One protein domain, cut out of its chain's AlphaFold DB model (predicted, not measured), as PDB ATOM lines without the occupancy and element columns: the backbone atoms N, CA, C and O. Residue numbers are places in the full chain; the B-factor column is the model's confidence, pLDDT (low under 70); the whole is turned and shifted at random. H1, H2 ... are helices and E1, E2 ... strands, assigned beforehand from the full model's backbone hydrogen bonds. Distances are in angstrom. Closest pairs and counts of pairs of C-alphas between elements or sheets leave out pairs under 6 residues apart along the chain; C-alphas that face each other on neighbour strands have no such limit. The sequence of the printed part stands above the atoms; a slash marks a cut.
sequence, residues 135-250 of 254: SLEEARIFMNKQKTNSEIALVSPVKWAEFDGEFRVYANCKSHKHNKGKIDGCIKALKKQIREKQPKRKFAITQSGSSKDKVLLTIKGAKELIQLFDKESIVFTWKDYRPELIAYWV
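AT A GLANCE: This is residues 135 to 250 of the 254 residues of an uncharacterized protein of Aliikangiella coralliicola (UniProt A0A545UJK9). Two unequal lobes lie end to end along a rod, joined by two stretches of chain, residues 156 to 164 and 241 to 243. The larger lobe is a strongly twisted four-stranded sheet with the long helix H2 over one face, while short H3 only grazes the sheet; the smaller is a two-stranded ribbon, E1 and E6, with H1 beside it. The printed part has 116 residues, with three named helices and six named strands in the order H1 E1 E2 H2 E3 E4 H3 E5 E6. The large sheet runs E3 E4 E2 E5, antiparallel throughout, and the class is mixed, helices and strands. The whole is loose, with a radius of gyration of the C-alphas of 17.3 A and spans of 55 by 26 by 23 A.

IN THESE COORDINATES: Find C-alpha 136 at (13.639, -23.247, 25.637); from there H1 runs 15.2 A to residue 146. E1 is residues 152 to 155, 7.3 A. E2, residues 165 to 172, covers 22.8 A. H2, residues 180 to 197, begins at C-alpha 180 at (42.449, -42.464, 30.049) and covers 26.2 A. E3, residues 204 to 211, covers 20.7 A and bends by 52 degrees at residue 208. E4, residues 214 to 221, covers 21.4 A. H3 is residues 223 to 228, 10.4 A, and E5 residues 234 to 240, 15.7 A. E6, residues 244 to 250, covers 19.8 A and ends at C-alpha 250 at (12.053, -14.668, 49.337).

HOW THE PARTS SIT: In the large sheet, E3 and E4 form a hairpin, with N 206 and O 218 at 3.0 A. E4 and E2 are antiparallel, with N 169 and O 217 at 3.0 A. E2 and E5 are antiparallel, with N 166 and O 239 at 3.0 A. H2 and this sheet make two layers, a helix on one face of a sheet; its height over the sheet is 6.3 A, and it lies over E4, slantwise to the strands at 45 degrees on the local plane. E2, H2, E3 and E4, H3, E5 are split strand-helix-strand units, each with one strand between its two in the sheet and a right-handed crossover. H2 and H3 are close but not clearly touching, C-alphas 194 and 228 being closest at 7.5 A. In the ribbon, E1 and E6 are antiparallel, with N 153 and O 248 at 2.8 A. The closest C-alphas of H1 and E6, those of Ala 139 and Glu 244, are 7.7 A apart. In H1 and H2 every O i to N i+4 pair is within hydrogen-bond range; in H3 0 of 2 are, beside 3 of 3 O i to N i+3 pairs.

THE WHOLE: Look at Ser 175 and Val 250 for the two C-alphas farthest apart, 55.0 A. The printed part has no cut, and no link is long. Mean pLDDT of the printed part is 90.3; residues 174 to 178 are under 70.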
ATOM      1  N   SER A 135       8.694 -23.548  25.427       94.94
ATOM      2  CA  SER A 135       9.952 -23.614  24.681       94.94
ATOM      3  C   SER A 135      11.182 -23.238  25.511       94.94
ATOM      4  O   SER A 135      11.108 -22.547  26.529       94.94
ATOM      5  N   LEU A 136      12.362 -23.660  25.041       94.38
ATOM      6  CA  LEU A 136      13.639 -23.247  25.637       94.38
ATOM      7  C   LEU A 136      13.911 -21.750  25.470       94.38
ATOM      8  O   LEU A 136      14.581 -21.154  26.311       94.38
ATOM      9  N   GLU A 137      13.431 -21.146  24.383       93.88
ATOM     10  CA  GLU A 137      13.573 -19.712  24.136       93.88
ATOM     11  C   GLU A 137      12.814 -18.906  25.191       93.88
ATOM     12  O   GLU A 137      13.408 -18.055  25.856       93.88
ATOM     13  N   GLU A 138      11.545 -19.247  25.419       95.88
ATOM     14  CA  GLU A 138      10.717 -18.649  26.466       95.88
ATOM     15  C   GLU A 138      11.380 -18.787  27.845       95.88
ATOM     16  O   GLU A 138      11.543 -17.801  28.567       95.88
ATOM     17  N   ALA A 139      11.855 -19.990  28.174       95.81
ATOM     18  CA  ALA A 139      12.522 -20.269  29.439       95.81
ATOM     19  C   ALA A 139      13.801 -19.431  29.633       95.81
ATOM     20  O   ALA A 139      14.066 -18.907  30.719       95.81
ATOM     21  N   ARG A 140      14.601 -19.253  28.573       94.81
ATOM     22  CA  ARG A 140      15.821 -18.425  28.594       94.81
ATOM     23  C   ARG A 140      15.498 -16.937  28.716       94.81
ATOM     24  O   ARG A 140      16.190 -16.238  29.458       94.81
ATOM     25  N   ILE A 141      14.455 -16.451  28.038       94.31
ATOM     26  CA  ILE A 141      13.959 -15.074  28.192       94.31
ATOM     27  C   ILE A 141      13.511 -14.847  29.637       94.31
ATOM     28  O   ILE A 141      13.921 -13.859  30.249       94.31
ATOM     29  N   PHE A 142      12.731 -15.775  30.200       94.38
ATOM     30  CA  PHE A 142      12.304 -15.721  31.594       94.38
ATOM     31  C   PHE A 142      13.509 -15.636  32.537       94.38
ATOM     32  O   PHE A 142      13.591 -14.691  33.319       94.38
ATOM     33  N   MET A 143      14.484 -16.549  32.423       92.44
ATOM     34  CA  MET A 143      15.682 -16.517  33.272       92.44
ATOM     35  C   MET A 143      16.488 -15.227  33.123       92.44
ATOM     36  O   MET A 143      16.981 -14.701  34.114       92.44
ATOM     37  N   ASN A 144      16.635 -14.701  31.904       91.19
ATOM     38  CA  ASN A 144      17.364 -13.454  31.687       91.19
ATOM     39  C   ASN A 144      16.686 -12.269  32.383       91.19
ATOM     40  O   ASN A 144      17.389 -11.466  32.993       91.19
ATOM     41  N   LYS A 145      15.348 -12.194  32.356       91.94
ATOM     42  CA  LYS A 145      14.582 -11.183  33.107       91.94
ATOM     43  C   LYS A 145      14.772 -11.318  34.620       91.94
ATOM     44  O   LYS A 145      14.777 -10.320  35.325       91.94
ATOM     45  N   GLN A 146      14.962 -12.542  35.109       90.50
ATOM     46  CA  GLN A 146      15.141 -12.821  36.533       90.50
ATOM     47  C   GLN A 146      16.539 -12.490  37.077       90.50
ATOM     48  O   GLN A 146      16.703 -12.417  38.289       90.50
ATOM     49  N   LYS A 147      17.549 -12.250  36.230       86.12
ATOM     50  CA  LYS A 147      18.931 -11.982  36.687       86.12
ATOM     51  C   LYS A 147      19.068 -10.755  37.586       86.12
ATOM     52  O   LYS A 147      19.997 -10.689  38.379       86.12
ATOM     53  N   THR A 148      18.177  -9.783  37.431       85.75
ATOM     54  CA  THR A 148      18.159  -8.545  38.220       85.75
ATOM     55  C   THR A 148      17.064  -8.554  39.282       85.75
ATOM     56  O   THR A 148      16.820  -7.529  39.909       85.75
ATOM     57  N   ASN A 149      16.365  -9.676  39.458       90.25
ATOM     58  CA  ASN A 149      15.265  -9.778  40.399       90.25
ATOM     59  C   ASN A 149      15.799 -10.120  41.797       90.25
ATOM     60  O   ASN A 149      16.165 -11.263  42.068       90.25
ATOM     61  N   SER A 150      15.810  -9.124  42.684       88.50
ATOM     62  CA  SER A 150      16.266  -9.265  44.071       88.50
ATOM     63  C   SER A 150      15.373 -10.158  44.936       88.50
ATOM     64  O   SER A 150      15.772 -10.535  46.033       88.50
ATOM     65  N   GLU A 151      14.173 -10.507  44.472       92.44
ATOM     66  CA  GLU A 151      13.276 -11.405  45.198       92.44
ATOM     67  C   GLU A 151      13.656 -12.880  45.031       92.44
ATOM     68  O   GLU A 151      13.197 -13.729  45.797       92.44
ATOM     69  N   ILE A 152      14.478 -13.220  44.035       94.06
ATOM     70  CA  ILE A 152      14.883 -14.602  43.777       94.06
ATOM     71  C   ILE A 152      16.145 -14.912  44.577       94.06
ATOM     72  O   ILE A 152      17.232 -14.430  44.276       94.06
ATOM     73  N   ALA A 153      16.001 -15.784  45.572       94.94
ATOM     74  CA  ALA A 153      17.104 -16.258  46.397       94.94
ATOM     75  C   ALA A 153      17.992 -17.267  45.657       94.94
ATOM     76  O   ALA A 153      19.206 -17.284  45.839       94.94
ATOM     77  N   LEU A 154      17.384 -18.148  44.857       95.94
ATOM     78  CA  LEU A 154      18.090 -19.202  44.133       95.94
ATOM     79  C   LEU A 154      17.291 -19.663  42.920       95.94
ATOM     80  O   LEU A 154      16.075 -19.837  42.978       95.94
ATOM     81  N   VAL A 155      18.009 -19.959  41.843       93.75
ATOM     82  CA  VAL A 155      17.500 -20.710  40.698       93.75
ATOM     83  C   VAL A 155      18.257 -22.031  40.632       93.75
ATOM     84  O   VAL A 155      19.491 -22.037  40.611       93.75
ATOM     85  N   SER A 156      17.537 -23.153  40.615       89.94
ATOM     86  CA  SER A 156      18.167 -24.467  40.495       89.94
ATOM     87  C   SER A 156      18.945 -24.569  39.176       89.94
ATOM     88  O   SER A 156      18.450 -24.105  38.146       89.94
ATOM     89  N   PRO A 157      20.136 -25.195  39.155       86.81
ATOM     90  CA  PRO A 157      20.891 -25.373  37.921       86.81
ATOM     91  C   PRO A 157      20.084 -26.147  36.873       86.81
ATOM     92  O   PRO A 157      19.620 -27.260  37.126       86.81
ATOM     93  N   VAL A 158      19.960 -25.587  35.671       89.94
ATOM     94  CA  VAL A 158      19.218 -26.202  34.566       89.94
ATOM     95  C   VAL A 158      20.106 -26.396  33.345       89.94
ATOM     96  O   VAL A 158      20.748 -25.471  32.855       89.94
ATOM     97  N   LYS A 159      20.134 -27.622  32.813       88.62
ATOM     98  CA  LYS A 159      20.972 -27.970  31.648       88.62
ATOM     99  C   LYS A 159      20.552 -27.224  30.378       88.62
ATOM    100  O   LYS A 159      21.393 -26.947  29.523       88.62
ATOM    101  N   TRP A 160      19.268 -26.888  30.260       92.50
ATOM    102  CA  TRP A 160      18.719 -26.192  29.097       92.50
ATOM    103  C   TRP A 160      19.096 -24.711  29.010       92.50
ATOM    104  O   TRP A 160      18.928 -24.096  27.952       92.50
ATOM    105  N   ALA A 161      19.664 -24.140  30.080       90.31
ATOM    106  CA  ALA A 161      20.220 -22.790  30.053       90.31
ATOM    107  C   ALA A 161      21.265 -22.625  28.939       90.31
ATOM    108  O   ALA A 161      21.367 -21.560  28.333       90.31
ATOM    109  N   GLU A 162      22.029 -23.686  28.665       91.56
ATOM    110  CA  GLU A 162      23.174 -23.642  27.753       91.56
ATOM    111  C   GLU A 162      22.992 -24.454  26.471       91.56
ATOM    112  O   GLU A 162      23.572 -24.096  25.444       91.56
ATOM    113  N   PHE A 163      22.224 -25.543  26.524       95.31
ATOM    114  CA  PHE A 163      22.084 -26.496  25.421       95.31
ATOM    115  C   PHE A 163      20.615 -26.783  25.129       95.31
ATOM    116  O   PHE A 163      19.776 -26.666  26.018       95.31
ATOM    117  N   ASP A 164      20.304 -27.183  23.900       95.81
ATOM    118  CA  ASP A 164      18.925 -27.472  23.498       95.81
ATOM    119  C   ASP A 164      18.522 -28.919  23.809       95.81
ATOM    120  O   ASP A 164      17.370 -29.233  24.103       95.81
ATOM    121  N   GLY A 165      19.503 -29.812  23.807       96.75
ATOM    122  CA  GLY A 165      19.297 -31.213  24.109       96.75
ATOM    123  C   GLY A 165      20.599 -31.988  24.095       96.75
ATOM    124  O   GLY A 165      21.701 -31.424  24.148       96.75
ATOM    125  N   GLU A 166      20.462 -33.305  24.024       97.44
ATOM    126  CA  GLU A 166      21.596 -34.213  23.941       97.44
ATOM    127  C   GLU A 166      21.338 -35.411  23.029       97.44
ATOM    128  O   GLU A 166      20.206 -35.853  22.832       97.44
ATOM    129  N   PHE A 167      22.423 -35.965  22.499       97.50
ATOM    130  CA  PHE A 167      22.440 -37.218  21.752       97.50
ATOM    131  C   PHE A 167      23.682 -38.031  22.129       97.50
ATOM    132  O   PHE A 167      24.598 -37.518  22.788       97.50
ATOM    133  N   ARG A 168      23.712 -39.316  21.762       97.19
ATOM    134  CA  ARG A 168      24.860 -40.191  22.051       97.19
ATOM    135  C   ARG A 168      25.414 -40.831  20.797       97.19
ATOM    136  O   ARG A 168      24.657 -41.357  19.981       97.19
ATOM    137  N   VAL A 169      26.738 -40.849  20.711       96.00
ATOM    138  CA  VAL A 169      27.482 -41.441  19.598       96.00
ATOM    139  C   VAL A 169      28.588 -42.357  20.095       96.00
ATOM    140  O   VAL A 169      29.180 -42.123  21.153       96.00
ATOM    141  N   TYR A 170      28.900 -43.380  19.310       93.31
ATOM    142  CA  TYR A 170      30.150 -44.111  19.429       93.31
ATOM    143  C   TYR A 170      31.237 -43.426  18.607       93.31
ATOM    144  O   TYR A 170      31.139 -43.331  17.387       93.31
ATOM    145  N   ALA A 171      32.312 -43.013  19.270       90.31
ATOM    146  CA  ALA A 171      33.527 -42.579  18.595       90.31
ATOM    147  C   ALA A 171      34.506 -43.755  18.470       90.31
ATOM    148  O   ALA A 171      34.843 -44.405  19.467       90.31
ATOM    149  N   ASN A 172      34.978 -44.007  17.245       84.56
ATOM    150  CA  ASN A 172      36.056 -44.955  16.973       84.56
ATOM    151  C   ASN A 172      37.389 -44.328  17.384       84.56
ATOM    152  O   ASN A 172      38.053 -43.647  16.601       84.56
ATOM    153  N   CYS A 173      37.795 -44.576  18.619       78.25
ATOM    154  CA  CYS A 173      39.091 -44.146  19.111       78.25
ATOM    155  C   CYS A 173      40.064 -45.332  18.941       78.25
ATOM    156  O   CYS A 173      40.192 -46.178  19.827       78.25
ATOM    157  N   LYS A 174      40.661 -45.463  17.742       64.75
ATOM    158  CA  LYS A 174      41.499 -46.617  17.344       64.75
ATOM    159  C   LYS A 174      42.545 -46.944  18.433       64.75
ATOM    160  O   LYS A 174      43.370 -46.092  18.761       64.75
ATOM    161  N   SER A 175      42.575 -48.196  18.918       55.41
ATOM    162  CA  SER A 175      43.579 -48.804  19.834       55.41
ATOM    163  C   SER A 175      43.515 -48.462  21.340       55.41
ATOM    164  O   SER A 175      44.530 -48.097  21.949       55.41
ATOM    165  N   HIS A 176      42.354 -48.547  21.998       51.75
ATOM    166  CA  HIS A 176      42.229 -48.113  23.402       51.75
ATOM    167  C   HIS A 176      41.700 -49.202  24.338       51.75
ATOM    168  O   HIS A 176      40.551 -49.177  24.771       51.75
ATOM    169  N   LYS A 177      42.590 -50.105  24.766       54.97
ATOM    170  CA  LYS A 177      42.429 -50.764  26.070       54.97
ATOM    171  C   LYS A 177      42.542 -49.683  27.155       54.97
ATOM    172  O   LYS A 177      43.648 -49.236  27.424       54.97
ATOM    173  N   HIS A 178      41.413 -49.203  27.682       60.25
ATOM    174  CA  HIS A 178      41.223 -48.433  28.931       60.25
ATOM    175  C   HIS A 178      42.220 -47.303  29.314       60.25
ATOM    176  O   HIS A 178      42.211 -46.843  30.453       60.25
ATOM    177  N   ASN A 179      43.059 -46.794  28.405       72.06
ATOM    178  CA  ASN A 179      44.020 -45.732  28.712       72.06
ATOM    179  C   ASN A 179      43.337 -44.354  28.664       72.06
ATOM    180  O   ASN A 179      43.055 -43.828  27.583       72.06
ATOM    181  N   LYS A 180      43.110 -43.765  29.847       72.50
ATOM    182  CA  LYS A 180      42.449 -42.464  30.049       72.50
ATOM    183  C   LYS A 180      43.028 -41.345  29.170       72.50
ATOM    184  O   LYS A 180      42.269 -40.651  28.504       72.50
ATOM    185  N   GLY A 181      44.356 -41.240  29.068       75.81
ATOM    186  CA  GLY A 181      45.004 -40.177  28.285       75.81
ATOM    187  C   GLY A 181      44.700 -40.245  26.784       75.81
ATOM    188  O   GLY A 181      44.603 -39.216  26.116       75.81
ATOM    189  N   LYS A 182      44.480 -41.449  26.240       76.50
ATOM    190  CA  LYS A 182      44.103 -41.614  24.828       76.50
ATOM    191  C   LYS A 182      42.633 -41.268  24.571       76.50
ATOM    192  O   LYS A 182      42.325 -40.664  23.544       76.50
ATOM    193  N   ILE A 183      41.742 -41.590  25.512       83.00
ATOM    194  CA  ILE A 183      40.326 -41.190  25.451       83.00
ATOM    195  C   ILE A 183      40.211 -39.661  25.459       83.00
ATOM    196  O   ILE A 183      39.511 -39.096  24.617       83.00
ATOM    197  N   ASP A 184      40.957 -38.989  26.337       87.88
ATOM    198  CA  ASP A 184      40.998 -37.524  26.398       87.88
ATOM    199  C   ASP A 184      41.489 -36.916  25.074       87.88
ATOM    200  O   ASP A 184      40.908 -35.948  24.574       87.88
ATOM    201  N   GLY A 185      42.506 -37.527  24.454       87.81
ATOM    202  CA  GLY A 185      42.974 -37.165  23.115       87.81
ATOM    203  C   GLY A 185      41.888 -37.299  22.041       87.81
ATOM    204  O   GLY A 185      41.693 -36.376  21.248       87.81
ATOM    205  N   CYS A 186      41.132 -38.401  22.052       87.12
ATOM    206  CA  CYS A 186      40.013 -38.631  21.133       87.12
ATOM    207  C   CYS A 186      38.906 -37.574  21.307       87.12
ATOM    208  O   CYS A 186      38.467 -36.958  20.334       87.12
ATOM    209  N   ILE A 187      38.511 -37.286  22.554       91.62
ATOM    210  CA  ILE A 187      37.521 -36.244  22.863       91.62
ATOM    211  C   ILE A 187      38.028 -34.867  22.417       91.62
ATOM    212  O   ILE A 187      37.264 -34.088  21.848       91.62
ATOM    213  N   LYS A 188      39.311 -34.553  22.635       93.25
ATOM    214  CA  LYS A 188      39.918 -33.285  22.202       93.25
ATOM    215  C   LYS A 188      39.907 -33.141  20.677       93.25
ATOM    216  O   LYS A 188      39.551 -32.071  20.182       93.25
ATOM    217  N   ALA A 189      40.240 -34.200  19.941       91.25
ATOM    218  CA  ALA A 189      40.182 -34.214  18.481       91.25
ATOM    219  C   ALA A 189      38.749 -34.007  17.968       91.25
ATOM    220  O   ALA A 189      38.524 -33.167  17.098       91.25
ATOM    221  N   LEU A 190      37.765 -34.687  18.566       92.62
ATOM    222  CA  LEU A 190      36.360 -34.509  18.201       92.62
ATOM    223  C   LEU A 190      35.861 -33.089  18.509       92.62
ATOM    224  O   LEU A 190      35.204 -32.471  17.674       92.62
ATOM    225  N   LYS A 191      36.222 -32.523  19.671       95.31
ATOM    226  CA  LYS A 191      35.923 -31.116  19.994       95.31
ATOM    227  C   LYS A 191      36.477 -30.172  18.925       95.31
ATOM    228  O   LYS A 191      35.778 -29.243  18.531       95.31
ATOM    229  N   LYS A 192      37.704 -30.409  18.447       95.38
ATOM    230  CA  LYS A 192      38.319 -29.613  17.377       95.38
ATOM    231  C   LYS A 192      37.510 -29.704  16.077       95.38
ATOM    232  O   LYS A 192      37.127 -28.667  15.552       95.38
ATOM    233  N   GLN A 193      37.154 -30.911  15.637       94.38
ATOM    234  CA  GLN A 193      36.361 -31.118  14.417       94.38
ATOM    235  C   GLN A 193      34.984 -30.438  14.472       94.38
ATOM    236  O   GLN A 193      34.567 -29.795  13.511       94.38
ATOM    237  N   ILE A 194      34.277 -30.537  15.606       95.38
ATOM    238  CA  ILE A 194      32.991 -29.845  15.774       95.38
ATOM    239  C   ILE A 194      33.199 -28.326  15.734       95.38
ATOM    240  O   ILE A 194      32.425 -27.631  15.084       95.38
ATOM    241  N   ARG A 195      34.244 -27.797  16.386       96.75
ATOM    242  CA  ARG A 195      34.550 -26.356  16.368       96.75
ATOM    243  C   ARG A 195      34.898 -25.840  14.976       96.75
ATOM    244  O   ARG A 195      34.475 -24.741  14.647       96.75
ATOM    245  N   GLU A 196      35.620 -26.612  14.171       96.50
ATOM    246  CA  GLU A 196      35.937 -26.247  12.785       96.50
ATOM    247  C   GLU A 196      34.669 -26.135  11.932       96.50
ATOM    248  O   GLU A 196      34.510 -25.175  11.184       96.50
ATOM    249  N   LYS A 197      33.728 -27.075  12.090       95.88
ATOM    250  CA  LYS A 197      32.476 -27.090  11.317       95.88
ATOM    251  C   LYS A 197      31.399 -26.146  11.866       95.88
ATOM    252  O   LYS A 197      30.533 -25.705  11.120       95.88
ATOM    253  N   GLN A 198      31.408 -25.870  13.170       95.50
ATOM    254  CA  GLN A 198      30.371 -25.117  13.888       95.50
ATOM    255  C   GLN A 198      30.996 -24.145  14.914       95.50
ATOM    256  O   GLN A 198      30.763 -24.270  16.122       95.50
ATOM    257  N   PRO A 199      31.783 -23.142  14.476       93.06
ATOM    258  CA  PRO A 199      32.629 -22.332  15.365       93.06
ATOM    259  C   PRO A 199      31.844 -21.557  16.428       93.06
ATOM    260  O   PRO A 199      32.276 -21.463  17.579       93.06
ATOM    261  N   LYS A 200      30.653 -21.060  16.071       93.50
ATOM    262  CA  LYS A 200      29.802 -20.235  16.944       93.50
ATOM    263  C   LYS A 200      28.895 -21.044  17.878       93.50
ATOM    264  O   LYS A 200      28.281 -20.467  18.772       93.50
ATOM    265  N   ARG A 201      28.774 -22.364  17.697       92.50
ATOM    266  CA  ARG A 201      27.836 -23.181  18.482       92.50
ATOM    267  C   ARG A 201      28.449 -23.589  19.820       92.50
ATOM    268  O   ARG A 201      29.614 -23.982  19.902       92.50
ATOM    269  N   LYS A 202      27.665 -23.495  20.895       94.81
ATOM    270  CA  LYS A 202      28.035 -24.053  22.202       94.81
ATOM    271  C   LYS A 202      27.744 -25.550  22.203       94.81
ATOM    272  O   LYS A 202      26.706 -25.979  21.709       94.81
ATOM    273  N   PHE A 203      28.667 -26.330  22.751       96.94
ATOM    274  CA  PHE A 203      28.476 -27.761  22.946       96.94
ATOM    275  C   PHE A 203      29.379 -28.281  24.067       96.94
ATOM    276  O   PHE A 203      30.417 -27.684  24.372       96.94
ATOM    277  N   ALA A 204      29.001 -29.421  24.638       96.69
ATOM    278  CA  ALA A 204      29.803 -30.173  25.593       96.69
ATOM    279  C   ALA A 204      29.857 -31.650  25.191       96.69
ATOM    280  O   ALA A 204      28.905 -32.188  24.631       96.69
ATOM    281  N   ILE A 205      30.980 -32.303  25.496       95.88
ATOM    282  CA  ILE A 205      31.190 -33.734  25.254       95.88
ATOM    283  C   ILE A 205      31.635 -34.368  26.564       95.88
ATOM    284  O   ILE A 205      32.604 -33.905  27.170       95.88
ATOM    285  N   THR A 206      30.948 -35.432  26.967       94.25
ATOM    286  CA  THR A 206      31.285 -36.235  28.146       94.25
ATOM    287  C   THR A 206      31.320 -37.710  27.778       94.25
ATOM    288  O   THR A 206      30.442 -38.181  27.055       94.25
ATOM    289  N   GLN A 207      32.289 -38.453  28.309       93.00
ATOM    290  CA  GLN A 207      32.263 -39.910  28.231       93.00
ATOM    291  C   GLN A 207      31.099 -40.440  29.074       93.00
ATOM    292  O   GLN A 207      30.930 -40.055  30.227       93.00
ATOM    293  N   SER A 208      30.287 -41.314  28.490       91.75
ATOM    294  CA  SER A 208      29.141 -41.945  29.161       91.75
ATOM    295  C   SER A 208      29.244 -43.464  29.206       91.75
ATOM    296  O   SER A 208      28.388 -44.118  29.788       91.75
ATOM    297  N   GLY A 209      30.286 -44.024  28.596       88.38
ATOM    298  CA  GLY A 209      30.585 -45.444  28.632       88.38
ATOM    299  C   GLY A 209      31.678 -45.810  27.638       88.38
ATOM    300  O   GLY A 209      32.294 -44.954  26.997       88.38
ATOM    301  N   SER A 210      31.905 -47.105  27.495       84.81
ATOM    302  CA  SER A 210      32.830 -47.673  26.520       84.81
ATOM    303  C   SER A 210      32.322 -49.042  26.093       84.81
ATOM    304  O   SER A 210      31.774 -49.777  26.909       84.81
ATOM    305  N   SER A 211      32.531 -49.376  24.828       79.06
ATOM    306  CA  SER A 211      32.325 -50.710  24.264       79.06
ATOM    307  C   SER A 211      33.589 -51.092  23.492       79.06
ATOM    308  O   SER A 211      34.426 -50.230  23.248       79.06
ATOM    309  N   LYS A 212      33.782 -52.364  23.139       76.06
ATOM    310  CA  LYS A 212      34.997 -52.864  22.468       76.06
ATOM    311  C   LYS A 212      35.463 -51.909  21.346       76.06
ATOM    312  O   LYS A 212      34.736 -51.689  20.381       76.06
ATOM    313  N   ASP A 213      36.639 -51.302  21.539       78.25
ATOM    314  CA  ASP A 213      37.300 -50.302  20.672       78.25
ATOM    315  C   ASP A 213      36.543 -48.979  20.407       78.25
ATOM    316  O   ASP A 213      36.976 -48.156  19.595       78.25
ATOM    317  N   LYS A 214      35.438 -48.730  21.118       86.25
ATOM    318  CA  LYS A 214      34.570 -47.558  20.957       86.25
ATOM    319  C   LYS A 214      34.329 -46.849  22.284       86.25
ATOM    320  O   LYS A 214      34.093 -47.463  23.324       86.25
ATOM    321  N   VAL A 215      34.294 -45.525  22.243       90.38
ATOM    322  CA  VAL A 215      33.904 -44.716  23.402       90.38
ATOM    323  C   VAL A 215      32.487 -44.213  23.180       90.38
ATOM    324  O   VAL A 215      32.199 -43.632  22.135       90.38
ATOM    325  N   LEU A 216      31.602 -44.441  24.152       93.44
ATOM    326  CA  LEU A 216      30.266 -43.856  24.136       93.44
ATOM    327  C   LEU A 216      30.363 -42.429  24.669       93.44
ATOM    328  O   LEU A 216      30.738 -42.209  25.826       93.44
ATOM    329  N   LEU A 217      30.008 -41.464  23.831       95.06
ATOM    330  CA  LEU A 217      30.038 -40.045  24.153       95.06
ATOM    331  C   LEU A 217      28.611 -39.502  24.199       95.06
ATOM    332  O   LEU A 217      27.829 -39.743  23.282       95.06
ATOM    333  N   THR A 218      28.288 -38.741  25.244       96.75
ATOM    334  CA  THR A 218      27.108 -37.868  25.254       96.75
ATOM    335  C   THR A 218      27.530 -36.485  24.785       96.75
ATOM    336  O   THR A 218      28.459 -35.890  25.344       96.75
ATOM    337  N   ILE A 219      26.835 -35.984  23.769       96.88
ATOM    338  CA  ILE A 219      27.031 -34.656  23.198       96.88
ATOM    339  C   ILE A 219      25.815 -33.813  23.559       96.88
ATOM    340  O   ILE A 219      24.686 -34.193  23.262       96.88
ATOM    341  N   LYS A 220      26.060 -32.670  24.200       97.56
ATOM    342  CA  LYS A 220      25.047 -31.666  24.540       97.56
ATOM    343  C   LYS A 220      25.243 -30.461  23.639       97.56
ATOM    344  O   LYS A 220      26.385 -30.031  23.466       97.56
ATOM    345  N   GLY A 221      24.178 -29.912  23.074       96.56
ATOM    346  CA  GLY A 221      24.290 -28.787  22.148       96.56
ATOM    347  C   GLY A 221      22.982 -28.469  21.448       96.56
ATOM    348  O   GLY A 221      21.921 -28.658  22.032       96.56
ATOM    349  N   ALA A 222      23.089 -27.980  20.215       95.12
ATOM    350  CA  ALA A 222      21.965 -27.774  19.309       95.12
ATOM    351  C   ALA A 222      21.719 -29.033  18.456       95.12
ATOM    352  O   ALA A 222      22.648 -29.820  18.227       95.12
ATOM    353  N   LYS A 223      20.482 -29.232  17.988       95.06
ATOM    354  CA  LYS A 223      20.055 -30.456  17.284       95.06
ATOM    355  C   LYS A 223      20.823 -30.697  15.983       95.06
ATOM    356  O   LYS A 223      21.096 -31.836  15.616       95.06
ATOM    357  N   GLU A 224      21.240 -29.631  15.311       94.44
ATOM    358  CA  GLU A 224      21.967 -29.674  14.040       94.44
ATOM    359  C   GLU A 224      23.338 -30.351  14.167       94.44
ATOM    360  O   GLU A 224      23.858 -30.871  13.183       94.44
ATOM    361  N   LEU A 225      23.914 -30.414  15.377       95.00
ATOM    362  CA  LEU A 225      25.191 -31.097  15.605       95.00
ATOM    363  C   LEU A 225      25.138 -32.588  15.259       95.00
ATOM    364  O   LEU A 225      26.179 -33.158  14.941       95.00
ATOM    365  N   ILE A 226      23.953 -33.207  15.282       94.69
ATOM    366  CA  ILE A 226      23.761 -34.610  14.891       94.69
ATOM    367  C   ILE A 226      24.236 -34.852  13.455       94.69
ATOM    368  O   ILE A 226      24.813 -35.896  13.170       94.69
ATOM    369  N   GLN A 227      24.053 -33.874  12.564       94.25
ATOM    370  CA  GLN A 227      24.395 -33.990  11.142       94.25
ATOM    371  C   GLN A 227      25.906 -34.128  10.898       94.25
ATOM    372  O   GLN A 227      26.326 -34.460   9.794       94.25
ATOM    373  N   LEU A 228      26.737 -33.874  11.916       94.12
ATOM    374  CA  LEU A 228      28.188 -34.033  11.831       94.12
ATOM    375  C   LEU A 228      28.653 -35.488  11.985       94.12
ATOM    376  O   LEU A 228      29.849 -35.742  11.833       94.12
ATOM    377  N   PHE A 229      27.743 -36.404  12.323       93.94
ATOM    378  CA  PHE A 229      28.044 -37.785  12.681       93.94
ATOM    379  C   PHE A 229      27.391 -38.768  11.717       93.94
ATOM    380  O   PHE A 229      26.250 -38.584  11.292       93.94
ATOM    381  N   ASP A 230      28.100 -39.858  11.432       93.06
ATOM    382  CA  ASP A 230      27.560 -40.953  10.635       93.06
ATOM    383  C   ASP A 230      26.380 -41.591  11.365       93.06
ATOM    384  O   ASP A 230      26.455 -41.862  12.569       93.06
ATOM    385  N   LYS A 231      25.299 -41.890  10.638       91.56
ATOM    386  CA  LYS A 231      24.067 -42.449  11.216       91.56
ATOM    387  C   LYS A 231      24.320 -43.726  12.026       91.56
ATOM    388  O   LYS A 231      23.710 -43.914  13.072       91.56
ATOM    389  N   GLU A 232      25.259 -44.559  11.582       90.94
ATOM    390  CA  GLU A 232      25.658 -45.809  12.249       90.94
ATOM    391  C   GLU A 232      26.385 -45.592  13.582       90.94
ATOM    392  O   GLU A 232      26.423 -46.481  14.434       90.94
ATOM    393  N   SER A 233      26.977 -44.413  13.780       89.88
ATOM    394  CA  SER A 233      27.634 -44.054  15.037       89.88
ATOM    395  C   SER A 233      26.638 -43.596  16.104       89.88
ATOM    396  O   SER A 233      26.974 -43.606  17.288       89.88
ATOM    397  N   ILE A 234      25.418 -43.212  15.714       91.50
ATOM    398  CA  ILE A 234      24.405 -42.652  16.607       91.50
ATOM    399  C   ILE A 234      23.678 -43.780  17.337       91.50
ATOM    400  O   ILE A 234      22.989 -44.601  16.744       91.50
ATOM    401  N   VAL A 235      23.800 -43.781  18.661       90.00
ATOM    402  CA  VAL A 235      23.159 -44.763  19.553       90.00
ATOM    403  C   VAL A 235      21.840 -44.226  20.094       90.00
ATOM    404  O   VAL A 235      20.912 -44.974  20.379       90.00
ATOM    405  N   PHE A 236      21.772 -42.908  20.262       87.69
ATOM    406  CA  PHE A 236      20.625 -42.210  20.813       87.69
ATOM    407  C   PHE A 236      20.455 -40.908  20.042       87.69
ATOM    408  O   PHE A 236      21.325 -40.045  20.130       87.69
ATOM    409  N   THR A 237      19.388 -40.815  19.249       85.69
ATOM    410  CA  THR A 237      19.246 -39.856  18.145       85.69
ATOM    411  C   THR A 237      19.147 -38.411  18.599       85.69
ATOM    412  O   THR A 237      19.943 -37.595  18.158       85.69
ATOM    413  N   TRP A 238      18.208 -38.083  19.477       96.00
ATOM    414  CA  TRP A 238      18.091 -36.756  20.072       96.00
ATOM    415  C   TRP A 238      17.125 -36.800  21.249       96.00
ATOM    416  O   TRP A 238      16.104 -37.487  21.191       96.00
ATOM    417  N   LYS A 239      17.417 -36.024  22.288       95.62
ATOM    418  CA  LYS A 239      16.486 -35.741  23.375       95.62
ATOM    419  C   LYS A 239      16.508 -34.263  23.687       95.62
ATOM    420  O   LYS A 239      17.513 -33.759  24.191       95.62
ATOM    421  N   ASP A 240      15.376 -33.622  23.444       94.88
ATOM    422  CA  ASP A 240      15.133 -32.254  23.873       94.88
ATOM    423  C   ASP A 240      15.209 -32.163  25.398       94.88
ATOM    424  O   ASP A 240      14.724 -33.033  26.138       94.88
ATOM    425  N   TYR A 241      15.840 -31.100  25.885       95.38
ATOM    426  CA  TYR A 241      15.734 -30.762  27.291       95.38
ATOM    427  C   TYR A 241      14.378 -30.128  27.569       95.38
ATOM    428  O   TYR A 241      13.924 -29.246  26.848       95.38
ATOM    429  N   ARG A 242      13.732 -30.583  28.644       93.44
ATOM    430  CA  ARG A 242      12.473 -29.998  29.096       93.44
ATOM    431  C   ARG A 242      12.756 -28.633  29.720       93.44
ATOM    432  O   ARG A 242      13.574 -28.588  30.646       93.44
ATOM    433  N   PRO A 243      12.120 -27.552  29.247       93.88
ATOM    434  CA  PRO A 243      12.257 -26.237  29.849       93.88
ATOM    435  C   PRO A 243      11.420 -26.179  31.131       93.88
ATOM    436  O   PRO A 243      10.299 -25.683  31.162       93.88
ATOM    437  N   GLU A 244      11.967 -26.738  32.201       94.88
ATOM    438  CA  GLU A 244      11.392 -26.662  33.543       94.88
ATOM    439  C   GLU A 244      12.406 -25.985  34.467       94.88
ATOM    440  O   GLU A 244      13.604 -26.290  34.419       94.88
ATOM    441  N   LEU A 245      11.934 -25.051  35.288       94.88
ATOM    442  CA  LEU A 245      12.742 -24.288  36.231       94.88
ATOM    443  C   LEU A 245      12.157 -24.401  37.630       94.88
ATOM    444  O   LEU A 245      10.962 -24.198  37.827       94.88
ATOM    445  N   ILE A 246      13.019 -24.639  38.609       95.12
ATOM    446  CA  ILE A 246      12.678 -24.473  40.019       95.12
ATOM    447  C   ILE A 246      13.410 -23.228  40.511       95.12
ATOM    448  O   ILE A 246      14.630 -23.128  40.366       95.12
ATOM    449  N   ALA A 247      12.661 -22.288  41.075       95.56
ATOM    450  CA  ALA A 247      13.190 -21.064  41.659       95.56
ATOM    451  C   ALA A 247      12.650 -20.870  43.078       95.56
ATOM    452  O   ALA A 247      11.529 -21.272  43.394       95.56
ATOM    453  N   TYR A 248      13.451 -20.230  43.921       96.38
ATOM    454  CA  TYR A 248      13.162 -19.971  45.325       96.38
ATOM    455  C   TYR A 248      13.051 -18.467  45.531       96.38
ATOM    456  O   TYR A 248      14.021 -17.739  45.331       96.38
ATOM    457  N   TRP A 249      11.862 -18.013  45.914       95.94
ATOM    458  CA  TRP A 249      11.532 -16.599  46.081       95.94
ATOM    459  C   TRP A 249      11.499 -16.235  47.553       95.94
ATOM    460  O   TRP A 249      10.880 -16.954  48.331       95.94
ATOM    461  N   VAL A 250      12.113 -15.133  47.953       94.69
ATOM    462  CA  VAL A 250      12.053 -14.668  49.337       94.69
ATOM    463  C   VAL A 250      10.637 -14.176  49.637       94.69
ATOM    464  O   VAL A 250      10.140 -13.277  48.969       94.69
TER     465      VAL A 250